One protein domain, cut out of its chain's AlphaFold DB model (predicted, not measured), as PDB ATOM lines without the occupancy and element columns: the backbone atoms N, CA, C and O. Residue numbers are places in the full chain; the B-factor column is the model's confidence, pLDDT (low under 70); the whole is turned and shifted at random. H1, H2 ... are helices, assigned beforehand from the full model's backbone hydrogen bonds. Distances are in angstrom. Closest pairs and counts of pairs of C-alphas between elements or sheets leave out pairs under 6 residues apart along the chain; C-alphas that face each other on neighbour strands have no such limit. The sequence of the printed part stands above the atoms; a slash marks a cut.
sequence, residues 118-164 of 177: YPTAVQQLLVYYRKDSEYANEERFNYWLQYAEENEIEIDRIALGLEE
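This is residues 118 to 164 of the 177 residues of the protein "Sel1 repeat-containing protein" of Sphingobacterium alimentarium (UniProt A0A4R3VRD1). Two helices of equal residue count, H1 and H2, lie side by side and run opposite ways as a helical hairpin, and a third, very short helix, H3, packs on H1 from one side of that pair. After H2 the link of residues 151 to 156 folds back to reach H3, and residues 161 to 164 lead away from the hairpin. The printed part has 47 residues with three named helices, in the order H1, H2, H3, and no named strand; the class is all helix. It is compact, with a radius of gyration of the C-alphas of 9.8 A and spans of 28 by 22 by 16 A.

H1, residues 119 to 131, and H2, residues 138 to 150, form a hairpin. They touch with 12 pairs of C-alphas within 8 A, the closest being those of Tyr 129 and Phe 141, 5.0 A apart. Their lines stand at a shallow tilt of 27 degrees, opposite ways. H3, residues 157 to 160, touches H1 at residues 126 to 130 of H1 alone; the closest C-alphas are those of Val 127 and Leu 160, 6.4 A apart. H2 and H3 are apart. In H1 and H2 every O i to N i+4 pair is within hydrogen-bond range; H3 is too short for such a pair, and its one O i to N i+3 pair is within range.

H1 runs 17.9 A from C-alpha 119 at (27.429, 6.145, 82.323) to C-alpha 131. H2 runs 18.2 A from C-alpha 138 at (28.069, 25.486, 82.027) to C-alpha 150. H3 measures 4.9 A and ends with C-alpha 160 at (20.205, 17.004, 87.063).

The C-alphas farthest apart, those of Glu 134 and Glu 152, are 28.5 A from each other. The printed part has no cut, and both links, H1 to H2 and H2 to H3, are short. The mean pLDDT of the printed part is 95.5, and no printed residue is under 70.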
ATOM      1  N   TYR A 118      31.539   5.172  80.267       94.62
ATOM      2  CA  TYR A 118      31.018   4.877  81.602       94.62
ATOM      3  C   TYR A 118      29.839   5.803  81.943       94.62
ATOM      4  O   TYR A 118      30.075   6.972  82.262       94.62
ATOM      5  N   PRO A 119      28.582   5.309  81.985       96.06
ATOM      6  CA  PRO A 119      27.429   6.145  82.323       96.06
ATOM      7  C   PRO A 119      27.572   6.814  83.690       96.06
ATOM      8  O   PRO A 119      27.255   7.987  83.851       96.06
ATOM      9  N   THR A 120      28.149   6.101  84.661       95.19
ATOM     10  CA  THR A 120      28.439   6.640  85.993       95.19
ATOM     11  C   THR A 120      29.378   7.843  85.938       95.19
ATOM     12  O   THR A 120      29.102   8.841  86.594       95.19
ATOM     13  N   ALA A 121      30.456   7.792  85.145       97.94
ATOM     14  CA  ALA A 121      31.386   8.917  85.041       97.94
ATOM     15  C   ALA A 121      30.716  10.127  84.381       97.94
ATOM     16  O   ALA A 121      30.812  11.230  84.914       97.94
ATOM     17  N   VAL A 122      29.978   9.922  83.283       98.19
ATOM     18  CA  VAL A 122      29.211  10.993  82.625       98.19
ATOM     19  C   VAL A 122      28.207  11.618  83.590       98.19
ATOM     20  O   VAL A 122      28.171  12.839  83.734       98.19
ATOM     21  N   GLN A 123      27.442  10.794  84.311       97.81
ATOM     22  CA  GLN A 123      26.473  11.260  85.299       97.81
ATOM     23  C   GLN A 123      27.135  12.122  86.382       97.81
ATOM     24  O   GLN A 123      26.627  13.200  86.689       97.81
ATOM     25  N   GLN A 124      28.260  11.679  86.954       97.88
ATOM     26  CA  GLN A 124      28.935  12.451  88.000       97.88
ATOM     27  C   GLN A 124      29.544  13.742  87.454       97.88
ATOM     28  O   GLN A 124      29.401  14.788  88.081       97.88
ATOM     29  N   LEU A 125      30.144  13.721  86.261       98.31
ATOM     30  CA  LEU A 125      30.647  14.936  85.609       98.31
ATOM     31  C   LEU A 125      29.521  15.952  85.380       98.31
ATOM     32  O   LEU A 125      29.694  17.130  85.687       98.31
ATOM     33  N   LEU A 126      28.346  15.506  84.931       98.25
ATOM     34  CA  LEU A 126      27.165  16.363  84.798       98.25
ATOM     35  C   LEU A 126      26.713  16.944  86.145       98.25
ATOM     36  O   LEU A 126      26.364  18.123  86.214       98.25
ATOM     37  N   VAL A 127      26.735  16.153  87.220       96.88
ATOM     38  CA  VAL A 127      26.405  16.634  88.570       96.88
ATOM     39  C   VAL A 127      27.412  17.687  89.039       96.88
ATOM     40  O   VAL A 127      26.980  18.765  89.455       96.88
ATOM     41  N   TYR A 128      28.721  17.435  88.915       97.38
ATOM     42  CA  TYR A 128      29.764  18.404  89.275       97.38
ATOM     43  C   TYR A 128      29.604  19.707  88.501       97.38
ATOM     44  O   TYR A 128      29.491  20.775  89.097       97.38
ATOM     45  N   TYR A 129      29.519  19.621  87.174       97.69
ATOM     46  CA  TYR A 129      29.484  20.803  86.322       97.69
ATOM     47  C   TYR A 129      28.172  21.586  86.396       97.69
ATOM     48  O   TYR A 129      28.142  22.747  85.987       97.69
ATOM     49  N   ARG A 130      27.110  21.009  86.965       94.81
ATOM     50  CA  ARG A 130      25.838  21.709  87.169       94.81
ATOM     51  C   ARG A 130      25.633  22.252  88.574       94.81
ATOM     52  O   ARG A 130      25.095  23.345  88.723       94.81
ATOM     53  N   LYS A 131      25.922  21.442  89.592       86.88
ATOM     54  CA  LYS A 131      25.434  21.666  90.963       86.88
ATOM     55  C   LYS A 131      26.528  22.035  91.952       86.88
ATOM     56  O   LYS A 131      26.209  22.622  92.984       86.88
ATOM     57  N   ASP A 132      27.778  21.673  91.684       88.69
ATOM     58  CA  ASP A 132      28.862  21.917  92.629       88.69
ATOM     59  C   ASP A 132      29.283  23.391  92.594       88.69
ATOM     60  O   ASP A 132      29.601  23.928  91.541       88.69
ATOM     61  N   SER A 133      29.294  24.073  93.739       87.12
ATOM     62  CA  SER A 133      29.594  25.511  93.786       87.12
ATOM     63  C   SER A 133      31.028  25.870  93.383       87.12
ATOM     64  O   SER A 133      31.273  27.003  92.982       87.12
ATOM     65  N   GLU A 134      31.978  24.945  93.541       94.62
ATOM     66  CA  GLU A 134      33.389  25.157  93.203       94.62
ATOM     67  C   GLU A 134      33.690  24.731  91.762       94.62
ATOM     68  O   GLU A 134      34.492  25.374  91.085       94.62
ATOM     69  N   TYR A 135      33.042  23.661  91.293       94.81
ATOM     70  CA  TYR A 135      33.331  23.046  89.997       94.81
ATOM     71  C   TYR A 135      32.266  23.286  88.923       94.81
ATOM     72  O   TYR A 135      32.476  22.856  87.790       94.81
ATOM     73  N   ALA A 136      31.161  23.976  89.228       95.19
ATOM     74  CA  ALA A 136      30.138  24.314  88.242       95.19
ATOM     75  C   ALA A 136      30.757  25.003  87.019       95.19
ATOM     76  O   ALA A 136      31.526  25.960  87.123       95.19
ATOM     77  N   ASN A 137      30.404  24.500  85.842       97.38
ATOM     78  CA  ASN A 137      30.891  24.992  84.569       97.38
ATOM     79  C   ASN A 137      29.869  24.648  83.481       97.38
ATOM     80  O   ASN A 137      29.732  23.493  83.082       97.38
ATOM     81  N   GLU A 138      29.155  25.661  82.995       96.00
ATOM     82  CA  GLU A 138      28.069  25.486  82.027       96.00
ATOM     83  C   GLU A 138      28.552  24.934  80.676       96.00
ATOM     84  O   GLU A 138      27.891  24.083  80.086       96.00
ATOM     85  N   GLU A 139      29.731  25.352  80.207       97.44
ATOM     86  CA  GLU A 139      30.318  24.850  78.960       97.44
ATOM     87  C   GLU A 139      30.612  23.348  79.058       97.44
ATOM     88  O   GLU A 139      30.213  22.570  78.191       97.44
ATOM     89  N   ARG A 140      31.250  22.917  80.153       97.94
ATOM     90  CA  ARG A 140      31.530  21.498  80.411       97.94
ATOM     91  C   ARG A 140      30.251  20.700  80.637       97.94
ATOM     92  O   ARG A 140      30.162  19.575  80.154       97.94
ATOM     93  N   PHE A 141      29.263  21.267  81.329       98.19
ATOM     94  CA  PHE A 141      27.959  20.634  81.513       98.19
ATOM     95  C   PHE A 141      27.281  20.357  80.165       98.19
ATOM     96  O   PHE A 141      26.892  19.222  79.900       98.19
ATOM     97  N   ASN A 142      27.204  21.363  79.291       98.12
ATOM     98  CA  ASN A 142      26.600  21.224  77.967       98.12
ATOM     99  C   ASN A 142      27.388  20.252  77.077       98.12
ATOM    100  O   ASN A 142      26.780  19.440  76.384       98.12
ATOM    101  N   TYR A 143      28.724  20.276  77.152       98.06
ATOM    102  CA  TYR A 143      29.579  19.308  76.463       98.06
ATOM    103  C   TYR A 143      29.248  17.864  76.863       98.06
ATOM    104  O   TYR A 143      28.991  17.029  75.998       98.06
ATOM    105  N   TRP A 144      29.213  17.562  78.165       98.19
ATOM    106  CA  TRP A 144      28.923  16.205  78.639       98.19
ATOM    107  C   TRP A 144      27.472  15.790  78.388       98.19
ATOM    108  O   TRP A 144      27.210  14.604  78.199       98.19
ATOM    109  N   LEU A 145      26.538  16.745  78.349       98.12
ATOM    110  CA  LEU A 145      25.137  16.472  78.041       98.12
ATOM    111  C   LEU A 145      24.980  16.069  76.572       98.12
ATOM    112  O   LEU A 145      24.359  15.049  76.289       98.12
ATOM    113  N   GLN A 146      25.607  16.818  75.661       98.25
ATOM    114  CA  GLN A 146      25.651  16.475  74.240       98.25
ATOM    115  C   GLN A 146      26.361  15.136  74.017       98.25
ATOM    116  O   GLN A 146      25.847  14.281  73.303       98.25
ATOM    117  N   TYR A 147      27.502  14.916  74.676       97.69
ATOM    118  CA  TYR A 147      28.223  13.648  74.601       97.69
ATOM    119  C   TYR A 147      27.343  12.463  75.026       97.69
ATOM    120  O   TYR A 147      27.360  11.423  74.367       97.69
ATOM    121  N   ALA A 148      26.566  12.610  76.108       97.69
ATOM    122  CA  ALA A 148      25.655  11.570  76.575       97.69
ATOM    123  C   ALA A 148      24.579  11.243  75.529       97.69
ATOM    124  O   ALA A 148      24.302  10.074  75.283       97.69
ATOM    125  N   GLU A 149      24.007  12.263  74.883       97.06
ATOM    126  CA  GLU A 149      23.004  12.093  73.828       97.06
ATOM    127  C   GLU A 149      23.589  11.420  72.577       97.06
ATOM    128  O   GLU A 149      23.013  10.457  72.077       97.06
ATOM    129  N   GLU A 150      24.756  11.868  72.105       97.38
ATOM    130  CA  GLU A 150      25.430  11.318  70.918       97.38
ATOM    131  C   GLU A 150      25.867   9.857  71.087       97.38
ATOM    132  O   GLU A 150      25.941   9.118  70.107       97.38
ATOM    133  N   ASN A 151      26.163   9.445  72.322       95.69
ATOM    134  CA  ASN A 151      26.626   8.095  72.647       95.69
ATOM    135  C   ASN A 151      25.538   7.221  73.288       95.69
ATOM    136  O   ASN A 151      25.859   6.153  73.808       95.69
ATOM    137  N   GLU A 152      24.277   7.670  73.274       96.31
ATOM    138  CA  GLU A 152      23.124   6.953  73.842       96.31
ATOM    139  C   GLU A 152      23.330   6.535  75.315       96.31
ATOM    140  O   GLU A 152      22.872   5.485  75.769       96.31
ATOM    141  N   ILE A 153      24.037   7.365  76.085       95.88
ATOM    142  CA  ILE A 153      24.326   7.131  77.499       95.88
ATOM    143  C   ILE A 153      23.131   7.593  78.331       95.88
ATOM    144  O   ILE A 153      22.798   8.780  78.374       95.88
ATOM    145  N   GLU A 154      22.504   6.653  79.035       94.88
ATOM    146  CA  GLU A 154      21.425   6.959  79.970       94.88
ATOM    147  C   GLU A 154      21.950   7.788  81.153       94.88
ATOM    148  O   GLU A 154      22.927   7.424  81.812       94.88
ATOM    149  N   ILE A 155      21.278   8.909  81.420       95.69
ATOM    150  CA  ILE A 155      21.574   9.822  82.525       95.69
ATOM    151  C   ILE A 155      20.312  10.069  83.349       95.69
ATOM    152  O   ILE A 155      19.202  10.170  82.819       95.69
ATOM    153  N   ASP A 156      20.479  10.238  84.655       95.62
ATOM    154  CA  ASP A 156      19.408  10.643  85.557       95.62
ATOM    155  C   ASP A 156      19.134  12.147  85.397       95.62
ATOM    156  O   ASP A 156      19.726  13.013  86.052       95.62
ATOM    157  N   ARG A 157      18.206  12.461  84.487       93.94
ATOM    158  CA  ARG A 157      17.760  13.828  84.188       93.94
ATOM    159  C   ARG A 157      17.051  14.496  85.368       93.94
ATOM    160  O   ARG A 157      17.123  15.721  85.487       93.94
ATOM    161  N   ILE A 158      16.432  13.733  86.271       93.06
ATOM    162  CA  ILE A 158      15.803  14.268  87.489       93.06
ATOM    163  C   ILE A 158      16.889  14.706  88.471       93.06
ATOM    164  O   ILE A 158      16.845  15.824  88.988       93.06
ATOM    165  N   ALA A 159      17.922  13.881  88.671       90.94
ATOM    166  CA  ALA A 159      19.076  14.241  89.490       90.94
ATOM    167  C   ALA A 159      19.823  15.462  88.943       90.94
ATOM    168  O   ALA A 159      20.481  16.162  89.709       90.94
ATOM    169  N   LEU A 160      19.688  15.774  87.655       93.38
ATOM    170  CA  LEU A 160      20.205  17.004  87.063       93.38
ATOM    171  C   LEU A 160      19.203  18.165  87.131       93.38
ATOM    172  O   LEU A 160      19.611  19.304  86.973       93.38
ATOM    173  N   GLY A 161      17.922  17.943  87.424       91.50
ATOM    174  CA  GLY A 161      16.890  18.986  87.360       91.50
ATOM    175  C   GLY A 161      16.564  19.405  85.922       91.50
ATOM    176  O   GLY A 161      16.255  20.566  85.664       91.50
ATOM    177  N   LEU A 162      16.723  18.483  84.971       91.94
ATOM    178  CA  LEU A 162      16.258  18.609  83.586       91.94
ATOM    179  C   LEU A 162      14.816  18.118  83.420       91.94
ATOM    180  O   LEU A 162      14.144  18.516  82.474       91.94
ATOM    181  N   GLU A 163      14.350  17.263  84.330       92.94
ATOM    182  CA  GLU A 163      13.009  16.691  84.319       92.94
ATOM    183  C   GLU A 163      12.410  16.688  85.727       92.94
ATOM    184  O   GLU A 163      13.118  16.537  86.724       92.94
ATOM    185  N   GLU A 164      11.090  16.834  85.800       89.44
ATOM    186  CA  GLU A 164      10.336  16.638  87.037       89.44
ATOM    187  C   GLU A 164      10.142  15.136  87.294       89.44
ATOM    188  O   GLU A 164       9.861  14.383  86.351       89.44
TER     189      GLU A 164